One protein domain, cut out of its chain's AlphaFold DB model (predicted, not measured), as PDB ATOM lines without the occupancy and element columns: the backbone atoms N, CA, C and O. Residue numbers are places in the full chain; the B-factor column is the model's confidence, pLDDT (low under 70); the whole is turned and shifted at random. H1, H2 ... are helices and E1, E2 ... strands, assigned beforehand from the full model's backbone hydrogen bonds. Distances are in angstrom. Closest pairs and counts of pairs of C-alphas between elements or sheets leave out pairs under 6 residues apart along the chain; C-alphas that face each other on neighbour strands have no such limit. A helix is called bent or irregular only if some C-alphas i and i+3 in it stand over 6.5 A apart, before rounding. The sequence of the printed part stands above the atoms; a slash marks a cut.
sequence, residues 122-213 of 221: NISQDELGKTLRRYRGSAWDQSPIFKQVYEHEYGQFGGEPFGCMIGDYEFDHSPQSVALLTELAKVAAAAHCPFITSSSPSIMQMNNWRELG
ATOM      1  N   ASN A 122     181.955 229.227 255.035       94.69
ATOM      2  CA  ASN A 122     181.537 230.332 255.891       94.69
ATOM      3  C   ASN A 122     182.699 230.754 256.801       94.69
ATOM      4  O   ASN A 122     183.021 230.056 257.763       94.69
ATOM      5  N   ILE A 123     183.332 231.881 256.482       95.25
ATOM      6  CA  ILE A 123     184.395 232.485 257.286       95.25
ATOM      7  C   ILE A 123     184.306 234.008 257.188       95.25
ATOM      8  O   ILE A 123     184.129 234.561 256.101       95.25
ATOM      9  N   SER A 124     184.420 234.714 258.312       94.62
ATOM     10  CA  SER A 124     184.447 236.181 258.287       94.62
ATOM     11  C   SER A 124     185.804 236.713 257.806       94.62
ATOM     12  O   SER A 124     186.841 236.073 257.990       94.62
ATOM     13  N   GLN A 125     185.830 237.922 257.233       94.19
ATOM     14  CA  GLN A 125     187.074 238.557 256.768       94.19
ATOM     15  C   GLN A 125     188.111 238.707 257.896       94.19
ATOM     16  O   GLN A 125     189.309 238.523 257.679       94.19
ATOM     17  N   ASP A 126     187.655 238.999 259.119       94.19
ATOM     18  CA  ASP A 126     188.518 239.130 260.295       94.19
ATOM     19  C   ASP A 126     189.094 237.776 260.744       94.19
ATOM     20  O   ASP A 126     190.289 237.672 261.029       94.19
ATOM     21  N   GLU A 127     188.291 236.709 260.751       95.50
ATOM     22  CA  GLU A 127     188.776 235.355 261.049       95.50
ATOM     23  C   GLU A 127     189.751 234.850 259.990       95.50
ATOM     24  O   GLU A 127     190.792 234.282 260.335       95.50
ATOM     25  N   LEU A 128     189.464 235.107 258.712       95.50
ATOM     26  CA  LEU A 128     190.359 234.792 257.604       95.50
ATOM     27  C   LEU A 128     191.690 235.539 257.758       95.50
ATOM     28  O   LEU A 128     192.762 234.930 257.711       95.50
ATOM     29  N   GLY A 129     191.626 236.841 258.048       94.50
ATOM     30  CA  GLY A 129     192.786 237.685 258.318       94.50
ATOM     31  C   GLY A 129     193.610 237.210 259.512       94.50
ATOM     32  O   GLY A 129     194.836 237.118 259.427       94.50
ATOM     33  N   LYS A 130     192.963 236.860 260.627       94.56
ATOM     34  CA  LYS A 130     193.621 236.295 261.817       94.56
ATOM     35  C   LYS A 130     194.266 234.947 261.520       94.56
ATOM     36  O   LYS A 130     195.383 234.717 261.982       94.56
ATOM     37  N   THR A 131     193.587 234.089 260.766       94.31
ATOM     38  CA  THR A 131     194.083 232.763 260.394       94.31
ATOM     39  C   THR A 131     195.332 232.900 259.542       94.31
ATOM     40  O   THR A 131     196.394 232.469 259.972       94.31
ATOM     41  N   LEU A 132     195.263 233.600 258.409       93.25
ATOM     42  CA  LEU A 132     196.414 233.769 257.518       93.25
ATOM     43  C   LEU A 132     197.569 234.526 258.183       93.25
ATOM     44  O   LEU A 132     198.732 234.191 257.969       93.25
ATOM     45  N   ARG A 133     197.280 235.493 259.069       91.75
ATOM     46  CA  ARG A 133     198.325 236.212 259.815       91.75
ATOM     47  C   ARG A 133     199.181 235.288 260.687       91.75
ATOM     48  O   ARG A 133     200.375 235.548 260.812       91.75
ATOM     49  N   ARG A 134     198.605 234.232 261.277       92.81
ATOM     50  CA  ARG A 134     199.340 233.276 262.133       92.81
ATOM     51  C   ARG A 134     200.377 232.453 261.367       92.81
ATOM     52  O   ARG A 134     201.328 231.992 261.983       92.81
ATOM     53  N   TYR A 135     200.199 232.302 260.058       91.88
ATOM     54  CA  TYR A 135     201.023 231.448 259.204       91.88
ATOM     55  C   TYR A 135     201.886 232.249 258.214       91.88
ATOM     56  O   TYR A 135     202.427 231.687 257.275       91.88
ATOM     57  N   ARG A 136     202.045 233.570 258.388       86.00
ATOM     58  CA  ARG A 136     202.859 234.392 257.472       86.00
ATOM     59  C   ARG A 136     204.325 233.951 257.427       86.00
ATOM     60  O   ARG A 136     204.875 233.444 258.401       86.00
ATOM     61  N   GLY A 137     204.989 234.253 256.313       87.06
ATOM     62  CA  GLY A 137     206.412 233.966 256.123       87.06
ATOM     63  C   GLY A 137     206.619 232.581 255.530       87.06
ATOM     64  O   GLY A 137     206.019 232.279 254.508       87.06
ATOM     65  N   SER A 138     207.467 231.755 256.138       85.69
ATOM     66  CA  SER A 138     207.819 230.427 255.614       85.69
ATOM     67  C   SER A 138     206.757 229.349 255.842       85.69
ATOM     68  O   SER A 138     206.879 228.289 255.250       85.69
ATOM     69  N   ALA A 139     205.758 229.593 256.697       90.88
ATOM     70  CA  ALA A 139     204.744 228.605 257.085       90.88
ATOM     71  C   ALA A 139     203.374 228.828 256.414       90.88
ATOM     72  O   ALA A 139     202.363 228.304 256.884       90.88
ATOM     73  N   TRP A 140     203.312 229.648 255.361       89.56
ATOM     74  CA  TRP A 140     202.053 230.070 254.730       89.56
ATOM     75  C   TRP A 140     201.301 228.904 254.070       89.56
ATOM     76  O   TRP A 140     200.067 228.862 254.085       89.56
ATOM     77  N   ASP A 141     202.059 227.924 253.586       89.12
ATOM     78  CA  ASP A 141     201.627 226.633 253.051       89.12
ATOM     79  C   ASP A 141     201.030 225.699 254.122       89.12
ATOM     80  O   ASP A 141     200.298 224.769 253.815       89.12
ATOM     81  N   GLN A 142     201.256 225.965 255.408       92.25
ATOM     82  CA  GLN A 142     200.649 225.192 256.497       92.25
ATOM     83  C   GLN A 142     199.310 225.769 256.966       92.25
ATOM     84  O   GLN A 142     198.677 225.203 257.865       92.25
ATOM     85  N   SER A 143     198.871 226.892 256.388       93.88
ATOM     86  CA  SER A 143     197.627 227.541 256.790       93.88
ATOM     87  C   SER A 143     196.402 226.667 256.468       93.88
ATOM     88  O   SER A 143     196.360 226.034 255.414       93.88
ATOM     89  N   PRO A 144     195.357 226.653 257.323       93.94
ATOM     90  CA  PRO A 144     194.140 225.880 257.060       93.94
ATOM     91  C   PRO A 144     193.500 226.188 255.700       93.94
ATOM     92  O   PRO A 144     192.991 225.289 255.040       93.94
ATOM     93  N   ILE A 145     193.576 227.449 255.270       94.44
ATOM     94  CA  ILE A 145     193.064 227.905 253.975       94.44
ATOM     95  C   ILE A 145     193.871 227.300 252.828       94.44
ATOM     96  O   ILE A 145     193.283 226.777 251.886       94.44
ATOM     97  N   PHE A 146     195.205 227.311 252.918       93.94
ATOM     98  CA  PHE A 146     196.048 226.681 251.906       93.94
ATOM     99  C   PHE A 146     195.770 225.182 251.804       93.94
ATOM    100  O   PHE A 146     195.597 224.671 250.705       93.94
ATOM    101  N   LYS A 147     195.646 224.479 252.933       93.69
ATOM    102  CA  LYS A 147     195.354 223.040 252.920       93.69
ATOM    103  C   LYS A 147     194.021 222.716 252.254       93.69
ATOM    104  O   LYS A 147     193.940 221.793 251.456       93.69
ATOM    105  N   GLN A 148     192.985 223.500 252.545       93.19
ATOM    106  CA  GLN A 148     191.667 223.303 251.945       93.19
ATOM    107  C   GLN A 148     191.649 223.592 250.442       93.19
ATOM    108  O   GLN A 148     191.012 222.851 249.702       93.19
ATOM    109  N   VAL A 149     192.322 224.656 249.995       93.31
ATOM    110  CA  VAL A 149     192.302 225.080 248.585       93.31
ATOM    111  C   VAL A 149     193.282 224.268 247.735       93.31
ATOM    112  O   VAL A 149     192.948 223.857 246.627       93.31
ATOM    113  N   TYR A 150     194.492 224.041 248.245       93.56
ATOM    114  CA  TYR A 150     195.570 223.367 247.532       93.56
ATOM    115  C   TYR A 150     195.641 221.881 247.891       93.56
ATOM    116  O   TYR A 150     195.388 221.049 247.031       93.56
ATOM    117  N   GLU A 151     195.973 221.520 249.137       90.50
ATOM    118  CA  GLU A 151     196.310 220.126 249.482       90.50
ATOM    119  C   GLU A 151     195.146 219.151 249.280       90.50
ATOM    120  O   GLU A 151     195.353 218.071 248.741       90.50
ATOM    121  N   HIS A 152     193.935 219.521 249.699       90.69
ATOM    122  CA  HIS A 152     192.774 218.628 249.659       90.69
ATOM    123  C   HIS A 152     192.214 218.411 248.250       90.69
ATOM    124  O   HIS A 152     191.525 217.420 248.029       90.69
ATOM    125  N   GLU A 153     192.495 219.320 247.314       88.56
ATOM    126  CA  GLU A 153     191.896 219.301 245.978       88.56
ATOM    127  C   GLU A 153     192.963 219.289 244.883       88.56
ATOM    128  O   GLU A 153     193.141 218.276 244.214       88.56
ATOM    129  N   TYR A 154     193.720 220.376 244.724       86.94
ATOM    130  CA  TYR A 154     194.728 220.496 243.665       86.94
ATOM    131  C   TYR A 154     195.902 219.515 243.833       86.94
ATOM    132  O   TYR A 154     196.381 218.932 242.863       86.94
ATOM    133  N   GLY A 155     196.375 219.327 245.067       85.94
ATOM    134  CA  GLY A 155     197.495 218.448 245.409       85.94
ATOM    135  C   GLY A 155     197.107 216.984 245.636       85.94
ATOM    136  O   GLY A 155     197.992 216.135 245.763       85.94
ATOM    137  N   GLN A 156     195.810 216.674 245.685       91.62
ATOM    138  CA  GLN A 156     195.298 215.341 245.984       91.62
ATOM    139  C   GLN A 156     195.073 214.544 244.695       91.62
ATOM    140  O   GLN A 156     194.434 215.003 243.749       91.62
ATOM    141  N   PHE A 157     195.548 213.296 244.658       88.00
ATOM    142  CA  PHE A 157     195.279 212.416 243.520       88.00
ATOM    143  C   PHE A 157     193.777 212.116 243.418       88.00
ATOM    144  O   PHE A 157     193.192 211.564 244.351       88.00
ATOM    145  N   GLY A 158     193.171 212.470 242.280       88.81
ATOM    146  CA  GLY A 158     191.726 212.348 242.058       88.81
ATOM    147  C   GLY A 158     190.879 213.433 242.736       88.81
ATOM    148  O   GLY A 158     189.674 213.236 242.859       88.81
ATOM    149  N   GLY A 159     191.489 214.532 243.197       88.25
ATOM    150  CA  GLY A 159     190.776 215.701 243.718       88.25
ATOM    151  C   GLY A 159     190.127 216.558 242.625       88.25
ATOM    152  O   GLY A 159     190.337 216.341 241.428       88.25
ATOM    153  N   GLU A 160     189.335 217.546 243.043       90.00
ATOM    154  CA  GLU A 160     188.586 218.440 242.157       90.00
ATOM    155  C   GLU A 160     189.103 219.878 242.315       90.00
ATOM    156  O   GLU A 160     188.612 220.624 243.167       90.00
ATOM    157  N   PRO A 161     190.116 220.299 241.528       92.19
ATOM    158  CA  PRO A 161     190.748 221.598 241.710       92.19
ATOM    159  C   PRO A 161     189.751 222.743 241.514       92.19
ATOM    160  O   PRO A 161     188.933 222.743 240.592       92.19
ATOM    161  N   PHE A 162     189.849 223.755 242.375       94.44
ATOM    162  CA  PHE A 162     188.991 224.930 242.292       94.44
ATOM    163  C   PHE A 162     189.331 225.771 241.058       94.44
ATOM    164  O   PHE A 162     190.472 226.192 240.880       94.44
ATOM    165  N   GLY A 163     188.323 226.054 240.227       93.06
ATOM    166  CA  GLY A 163     188.491 226.910 239.049       93.06
ATOM    167  C   GLY A 163     188.570 228.402 239.382       93.06
ATOM    168  O   GLY A 163     189.276 229.145 238.707       93.06
ATOM    169  N   CYS A 164     187.854 228.856 240.412       94.88
ATOM    170  CA  CYS A 164     187.946 230.218 240.931       94.88
ATOM    171  C   CYS A 164     187.529 230.268 242.405       94.88
ATOM    172  O   CYS A 164     186.791 229.407 242.890       94.88
ATOM    173  N   MET A 165     188.000 231.293 243.110       95.88
ATOM    174  CA  MET A 165     187.622 231.595 244.485       95.88
ATOM    175  C   MET A 165     186.896 232.934 244.517       95.88
ATOM    176  O   MET A 165     187.427 233.940 244.052       95.88
ATOM    177  N   ILE A 166     185.710 232.958 245.118       96.00
ATOM    178  CA  ILE A 166     184.929 234.180 245.311       96.00
ATOM    179  C   ILE A 166     184.968 234.539 246.795       96.00
ATOM    180  O   ILE A 166     184.574 233.741 247.643       96.00
ATOM    181  N   GLY A 167     185.466 235.731 247.109       95.44
ATOM    182  CA  GLY A 167     185.422 236.305 248.447       95.44
ATOM    183  C   GLY A 167     184.336 237.366 248.537       95.44
ATOM    184  O   GLY A 167     184.510 238.453 247.982       95.44
ATOM    185  N   ASP A 168     183.266 237.068 249.275       95.19
ATOM    186  CA  ASP A 168     182.220 238.030 249.651       95.19
ATOM    187  C   ASP A 168     182.727 238.985 250.746       95.19
ATOM    188  O   ASP A 168     182.315 238.963 251.907       95.19
ATOM    189  N   TYR A 169     183.730 239.773 250.373       94.94
ATOM    190  CA  TYR A 169     184.381 240.771 251.202       94.94
ATOM    191  C   TYR A 169     184.563 242.051 250.407       94.94
ATOM    192  O   TYR A 169     184.618 242.043 249.174       94.94
ATOM    193  N   GLU A 170     184.715 243.142 251.140       94.19
ATOM    194  CA  GLU A 170     185.030 244.449 250.594       94.19
ATOM    195  C   GLU A 170     186.428 244.832 251.085       94.19
ATOM    196  O   GLU A 170     186.695 244.865 252.290       94.19
ATOM    197  N   PHE A 171     187.355 245.042 250.152       95.88
ATOM    198  CA  PHE A 171     188.733 245.408 250.473       95.88
ATOM    199  C   PHE A 171     188.964 246.901 250.274       95.88
ATOM    200  O   PHE A 171     188.592 247.465 249.248       95.88
ATOM    201  N   ASP A 172     189.609 247.533 251.248       94.75
ATOM    202  CA  ASP A 172     190.050 248.926 251.199       94.75
ATOM    203  C   ASP A 172     191.571 249.035 250.981       94.75
ATOM    204  O   ASP A 172     192.281 248.039 250.820       94.75
ATOM    205  N   HIS A 173     192.092 250.264 250.990       93.75
ATOM    206  CA  HIS A 173     193.530 250.530 250.909       93.75
ATOM    207  C   HIS A 173     194.245 250.414 252.272       93.75
ATOM    208  O   HIS A 173     195.406 250.812 252.394       93.75
ATOM    209  N   SER A 174     193.579 249.893 253.314       94.75
ATOM    210  CA  SER A 174     194.195 249.752 254.635       94.75
ATOM    211  C   SER A 174     195.333 248.720 254.614       94.75
ATOM    212  O   SER A 174     195.280 247.731 253.871       94.75
ATOM    213  N   PRO A 175     196.361 248.873 255.472       94.19
ATOM    214  CA  PRO A 175     197.444 247.895 255.575       94.19
ATOM    215  C   PRO A 175     196.955 246.471 255.879       94.19
ATOM    216  O   PRO A 175     197.567 245.495 255.445       94.19
ATOM    217  N   GLN A 176     195.857 246.335 256.626       93.50
ATOM    218  CA  GLN A 176     195.245 245.055 256.974       93.50
ATOM    219  C   GLN A 176     194.674 244.363 255.733       93.50
ATOM    220  O   GLN A 176     194.985 243.191 255.507       93.50
ATOM    221  N   SER A 177     193.904 245.092 254.921       94.81
ATOM    222  CA  SER A 177     193.328 244.606 253.662       94.81
ATOM    223  C   SER A 177     194.401 244.229 252.652       94.81
ATOM    224  O   SER A 177     194.385 243.116 252.127       94.81
ATOM    225  N   VAL A 178     195.395 245.099 252.448       94.94
ATOM    226  CA  VAL A 178     196.513 244.838 251.528       94.94
ATOM    227  C   VAL A 178     197.301 243.604 251.961       94.94
ATOM    228  O   VAL A 178     197.623 242.742 251.141       94.94
ATOM    229  N   ALA A 179     197.587 243.467 253.257       93.44
ATOM    230  CA  ALA A 179     198.317 242.314 253.761       93.44
ATOM    231  C   ALA A 179     197.498 241.015 253.670       93.44
ATOM    232  O   ALA A 179     198.074 239.956 253.444       93.44
ATOM    233  N   LEU A 180     196.173 241.073 253.838       95.56
ATOM    234  CA  LEU A 180     195.291 239.924 253.628       95.56
ATOM    235  C   LEU A 180     195.248 239.514 252.146       95.56
ATOM    236  O   LEU A 180     195.480 238.346 251.841       95.56
ATOM    237  N   LEU A 181     195.043 240.467 251.232       95.62
ATOM    238  CA  LEU A 181     195.082 240.218 249.786       95.62
ATOM    239  C   LEU A 181     196.427 239.648 249.339       95.62
ATOM    240  O   LEU A 181     196.456 238.746 248.511       95.62
ATOM    241  N   THR A 182     197.535 240.116 249.917       94.62
ATOM    242  CA  THR A 182     198.874 239.596 249.607       94.62
ATOM    243  C   THR A 182     199.007 238.115 249.965       94.62
ATOM    244  O   THR A 182     199.569 237.346 249.189       94.62
ATOM    245  N   GLU A 183     198.492 237.685 251.121       94.19
ATOM    246  CA  GLU A 183     198.524 236.265 251.495       94.19
ATOM    247  C   GLU A 183     197.555 235.430 250.648       94.19
ATOM    248  O   GLU A 183     197.924 234.352 250.186       94.19
ATOM    249  N   LEU A 184     196.350 235.939 250.366       95.06
ATOM    250  CA  LEU A 184     195.396 235.269 249.475       95.06
ATOM    251  C   LEU A 184     195.942 235.121 248.053       95.06
ATOM    252  O   LEU A 184     195.757 234.072 247.445       95.06
ATOM    253  N   ALA A 185     196.669 236.119 247.548       94.88
ATOM    254  CA  ALA A 185     197.308 236.067 246.239       94.88
ATOM    255  C   ALA A 185     198.348 234.941 246.146       94.88
ATOM    256  O   ALA A 185     198.438 234.292 245.107       94.88
ATOM    257  N   LYS A 186     199.093 234.651 247.224       93.62
ATOM    258  CA  LYS A 186     200.022 233.506 247.258       93.62
ATOM    259  C   LYS A 186     199.278 232.174 247.174       93.62
ATOM    260  O   LYS A 186     199.676 231.311 246.398       93.62
ATOM    261  N   VAL A 187     198.192 232.023 247.939       93.94
ATOM    262  CA  VAL A 187     197.351 230.811 247.915       93.94
ATOM    263  C   VAL A 187     196.723 230.618 246.531       93.94
ATOM    264  O   VAL A 187     196.835 229.540 245.953       93.94
ATOM    265  N   ALA A 188     196.137 231.679 245.975       95.31
ATOM    266  CA  ALA A 188     195.543 231.704 244.641       95.31
ATOM    267  C   ALA A 188     196.560 231.345 243.546       95.31
ATOM    268  O   ALA A 188     196.276 230.518 242.679       95.31
ATOM    269  N   ALA A 189     197.764 231.924 243.605       94.25
ATOM    270  CA  ALA A 189     198.832 231.649 242.648       94.25
ATOM    271  C   ALA A 189     199.315 230.194 242.718       94.25
ATOM    272  O   ALA A 189     199.549 229.586 241.679       94.25
ATOM    273  N   ALA A 190     199.429 229.626 243.921       93.06
ATOM    274  CA  ALA A 190     199.862 228.244 244.104       93.06
ATOM    275  C   ALA A 190     198.821 227.227 243.622       93.06
ATOM    276  O   ALA A 190     199.181 226.240 242.993       93.06
ATOM    277  N   ALA A 191     197.535 227.476 243.877       93.62
ATOM    278  CA  ALA A 191     196.444 226.600 243.448       93.62
ATOM    279  C   ALA A 191     195.952 226.867 242.014       93.62
ATOM    280  O   ALA A 191     194.991 226.236 241.583       93.62
ATOM    281  N   HIS A 192     196.566 227.811 241.287       93.75
ATOM    282  CA  HIS A 192     196.098 228.288 239.979       93.75
ATOM    283  C   HIS A 192     194.616 228.703 239.966       93.75
ATOM    284  O   HIS A 192     193.915 228.545 238.968       93.75
ATOM    285  N   CYS A 193     194.151 229.266 241.080       95.44
ATOM    286  CA  CYS A 193     192.753 229.580 241.323       95.44
ATOM    287  C   CYS A 193     192.601 231.094 241.547       95.44
ATOM    288  O   CYS A 193     192.948 231.583 242.626       95.44
ATOM    289  N   PRO A 194     192.142 231.876 240.550       96.56
ATOM    290  CA  PRO A 194     191.996 233.321 240.688       96.56
ATOM    291  C   PRO A 194     191.015 233.679 241.810       96.56
ATOM    292  O   PRO A 194     189.946 233.080 241.936       96.56
ATOM    293  N   PHE A 195     191.378 234.693 242.600       97.19
ATOM    294  CA  PHE A 195     190.546 235.232 243.674       97.19
ATOM    295  C   PHE A 195     189.790 236.476 243.199       97.19
ATOM    296  O   PHE A 195     190.406 237.461 242.792       97.19
ATOM    297  N   ILE A 196     188.462 236.432 243.268       97.00
ATOM    298  CA  ILE A 196     187.550 237.501 242.859       97.00
ATOM    299  C   ILE A 196     186.860 238.043 244.106       97.00
ATOM    300  O   ILE A 196     186.328 237.282 244.912       97.00
ATOM    301  N   THR A 197     186.866 239.358 244.280       96.12
ATOM    302  CA  THR A 197     186.278 240.021 245.450       96.12
ATOM    303  C   THR A 197     185.881 241.457 245.114       96.12
ATOM    304  O   THR A 197     186.174 241.937 244.016       96.12
ATOM    305  N   SER A 198     185.209 242.147 246.038       94.62
ATOM    306  CA  SER A 198     184.768 243.529 245.838       94.62
ATOM    307  C   SER A 198     185.764 244.544 246.409       94.62
ATOM    308  O   SER A 198     186.519 244.267 247.346       94.62
ATOM    309  N   SER A 199     185.774 245.738 245.818       94.38
ATOM    310  CA  SER A 199     186.558 246.876 246.301       94.38
ATOM    311  C   SER A 199     185.668 247.812 247.108       94.38
ATOM    312  O   SER A 199     184.489 247.973 246.801       94.38
ATOM    313  N   SER A 200     186.247 248.439 248.127       94.56
ATOM    314  CA  SER A 200     185.602 249.488 248.908       94.56
ATOM    315  C   SER A 200     185.651 250.821 248.164       94.56
ATOM    316  O   SER A 200     186.692 251.127 247.571       94.56
ATOM    317  N   PRO A 201     184.612 251.680 248.253       93.56
ATOM    318  CA  PRO A 201     184.661 253.029 247.678       93.56
ATOM    319  C   PRO A 201     185.819 253.859 248.254       93.56
ATOM    320  O   PRO A 201     186.364 254.736 247.584       93.56
ATOM    321  N   SER A 202     186.272 253.519 249.462       92.31
ATOM    322  CA  SER A 202     187.428 254.138 250.111       92.31
ATOM    323  C   SER A 202     188.740 253.982 249.330       92.31
ATOM    324  O   SER A 202     189.646 254.793 249.514       92.31
ATOM    325  N   ILE A 203     188.870 252.994 248.433       92.25
ATOM    326  CA  ILE A 203     190.031 252.874 247.528       92.25
ATOM    327  C   ILE A 203     190.126 254.089 246.602       92.25
ATOM    328  O   ILE A 203     191.223 254.572 246.338       92.25
ATOM    329  N   MET A 204     188.981 254.616 246.167       89.81
ATOM    330  CA  MET A 204     188.888 255.822 245.342       89.81
ATOM    331  C   MET A 204     188.758 257.099 246.188       89.81
ATOM    332  O   MET A 204     188.370 258.137 245.664       89.81
ATOM    333  N   GLN A 205     189.054 257.028 247.494       88.75
ATOM    334  CA  GLN A 205     188.857 258.117 248.462       88.75
ATOM    335  C   GLN A 205     187.401 258.619 248.538       88.75
ATOM    336  O   GLN A 205     187.151 259.773 248.875       88.75
ATOM    337  N   MET A 206     186.435 257.740 248.253       89.94
ATOM    338  CA  MET A 206     185.003 258.035 248.310       89.94
ATOM    339  C   MET A 206     184.363 257.426 249.555       89.94
ATOM    340  O   MET A 206     184.792 256.380 250.051       89.94
ATOM    341  N   ASN A 207     183.275 258.037 250.022       88.69
ATOM    342  CA  ASN A 207     182.489 257.475 251.127       88.69
ATOM    343  C   ASN A 207     181.438 256.471 250.638       88.69
ATOM    344  O   ASN A 207     180.967 255.629 251.400       88.69
ATOM    345  N   ASN A 208     181.030 256.578 249.373       90.06
ATOM    346  CA  ASN A 208     180.034 255.714 248.756       90.06
ATOM    347  C   ASN A 208     180.241 255.645 247.237       90.06
ATOM    348  O   ASN A 208     180.764 256.569 246.623       90.06
ATOM    349  N   TRP A 209     179.747 254.578 246.612       90.94
ATOM    350  CA  TRP A 209     179.839 254.400 245.159       90.94
ATOM    351  C   TRP A 209     178.967 255.366 244.335       90.94
ATOM    352  O   TRP A 209     179.121 255.420 243.117       90.94
ATOM    353  N   ARG A 210     178.073 256.158 244.951       90.25
ATOM    354  CA  ARG A 210     177.268 257.160 244.219       90.25
ATOM    355  C   ARG A 210     178.113 258.355 243.780       90.25
ATOM    356  O   ARG A 210     177.793 258.984 242.778       90.25
ATOM    357  N   GLU A 211     179.199 258.634 244.497       87.88
ATOM    358  CA  GLU A 211     180.156 259.702 244.179       87.88
ATOM    359  C   GLU A 211     180.954 259.420 242.895       87.88
ATOM    360  O   GLU A 211     181.472 260.355 242.288       87.88
ATOM    361  N   LEU A 212     180.988 258.166 242.425       86.12
ATOM    362  CA  LEU A 212     181.776 257.759 241.259       86.12
ATOM    363  C   LEU A 212     181.399 258.523 239.980       86.12
ATOM    364  O   LEU A 212     182.270 258.865 239.185       86.12
ATOM    365  N   GLY A 213     180.113 258.838 239.795       83.62
ATOM    366  CA  GLY A 213     179.641 259.615 238.644       83.62
ATOM    367  C   GLY A 213     180.017 261.100 238.692       83.62
ATOM    368  O   GLY A 213     179.931 261.777 237.673       83.62
TER     369      GLY A 213
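What this domain is: This is residues 122 to 213 of the 221 residues of the protein "VipB domain-containing protein" of Yersinia pestis bv. Antiqua (strain Antiqua) (UniProt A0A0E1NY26). A small two-stranded parallel sheet, E1 and E2, has the long helix H3 packed along it; H1 crosses H3, H2 extends this body beyond the far end of H3, and a tail with the short helices H4 and H5 leads away from the opposite end. The printed part has 92 residues, with five named helices and two named strands in the order H1 H2 E1 H3 E2 H4 H5; the class is mixed, helices and strands. The whole is elongated, spanning 50 by 26 by 21 A, and only just loose, close to compact, with a radius of gyration of the C-alphas of 14.8 A.

How they stand to each other: E1, residues 165 to 171, and E2, residues 195 to 199, are parallel neighbours, with 23 degrees between their directions. N 167 and O 196, 2.8 A apart, and N 171 and O 198, 3.0 A apart, are within hydrogen-bond range. With H3, residues 175 to 190, they form a strand-helix-strand unit, two parallel neighbour strands with a helix between, and its crossover is right-handed. The closest C-alphas of H3 and E1 are those of Ser 177 and Phe 171, 5.7 A apart; those of H3 and E2 are Ala 188 and Phe 195, 6.2 A apart. H1, residues 125 to 134, touches H3 residues 176 to 183 alone, closest at the C-alphas of Gly 129 and Leu 180, 5.8 A, and only just about perpendicular at 72 degrees. H2, residues 144 to 154, touches H3 residues 187 to 190 alone, closest at the C-alphas of Phe 146 and Val 187, 5.9 A, at a shallow tilt of 21 degrees, the same way. H4, residues 201 to 204, and H5, residues 209 to 213, are close but not clearly touching, with the closest C-alphas, Pro 201 and Trp 209, 5.6 A apart. H3 is apart from both H4 and H5. Every O i to N i+4 pair is within hydrogen-bond range in H1 and H3; H2 has 5 of 7, H5 has 0 of 1 with 1 of 2 O i to N i+3 pairs, and H4 is too short for an O i to N i+4 pair.

Where its parts are: E1 is 15.1 A long and E2 12.6 A. H3 is 22.9 A long, from C-alpha 175 at (197.444, 247.895, 255.575) to C-alpha 190 at (199.862, 228.244, 244.104). H1 begins at C-alpha 125 (187.074, 238.557, 256.768); H1 and H2 are each 14.4 A long. H4 is 5.6 A long, and H5, 8.3 A, ends at C-alpha 213 (179.641, 259.615, 238.644). H2 and H5 are only just irregular: C-alphas 149 and 152 are 6.6 A apart, C-alphas 210 and 213 are 6.54 A apart.

The domain as a whole: The two C-alphas farthest apart, Phe 157 and Gly 213, are 50.0 A apart. The printed part has no cut and no long link. The mean pLDDT of the printed part is 92.7, and no printed residue is under 70.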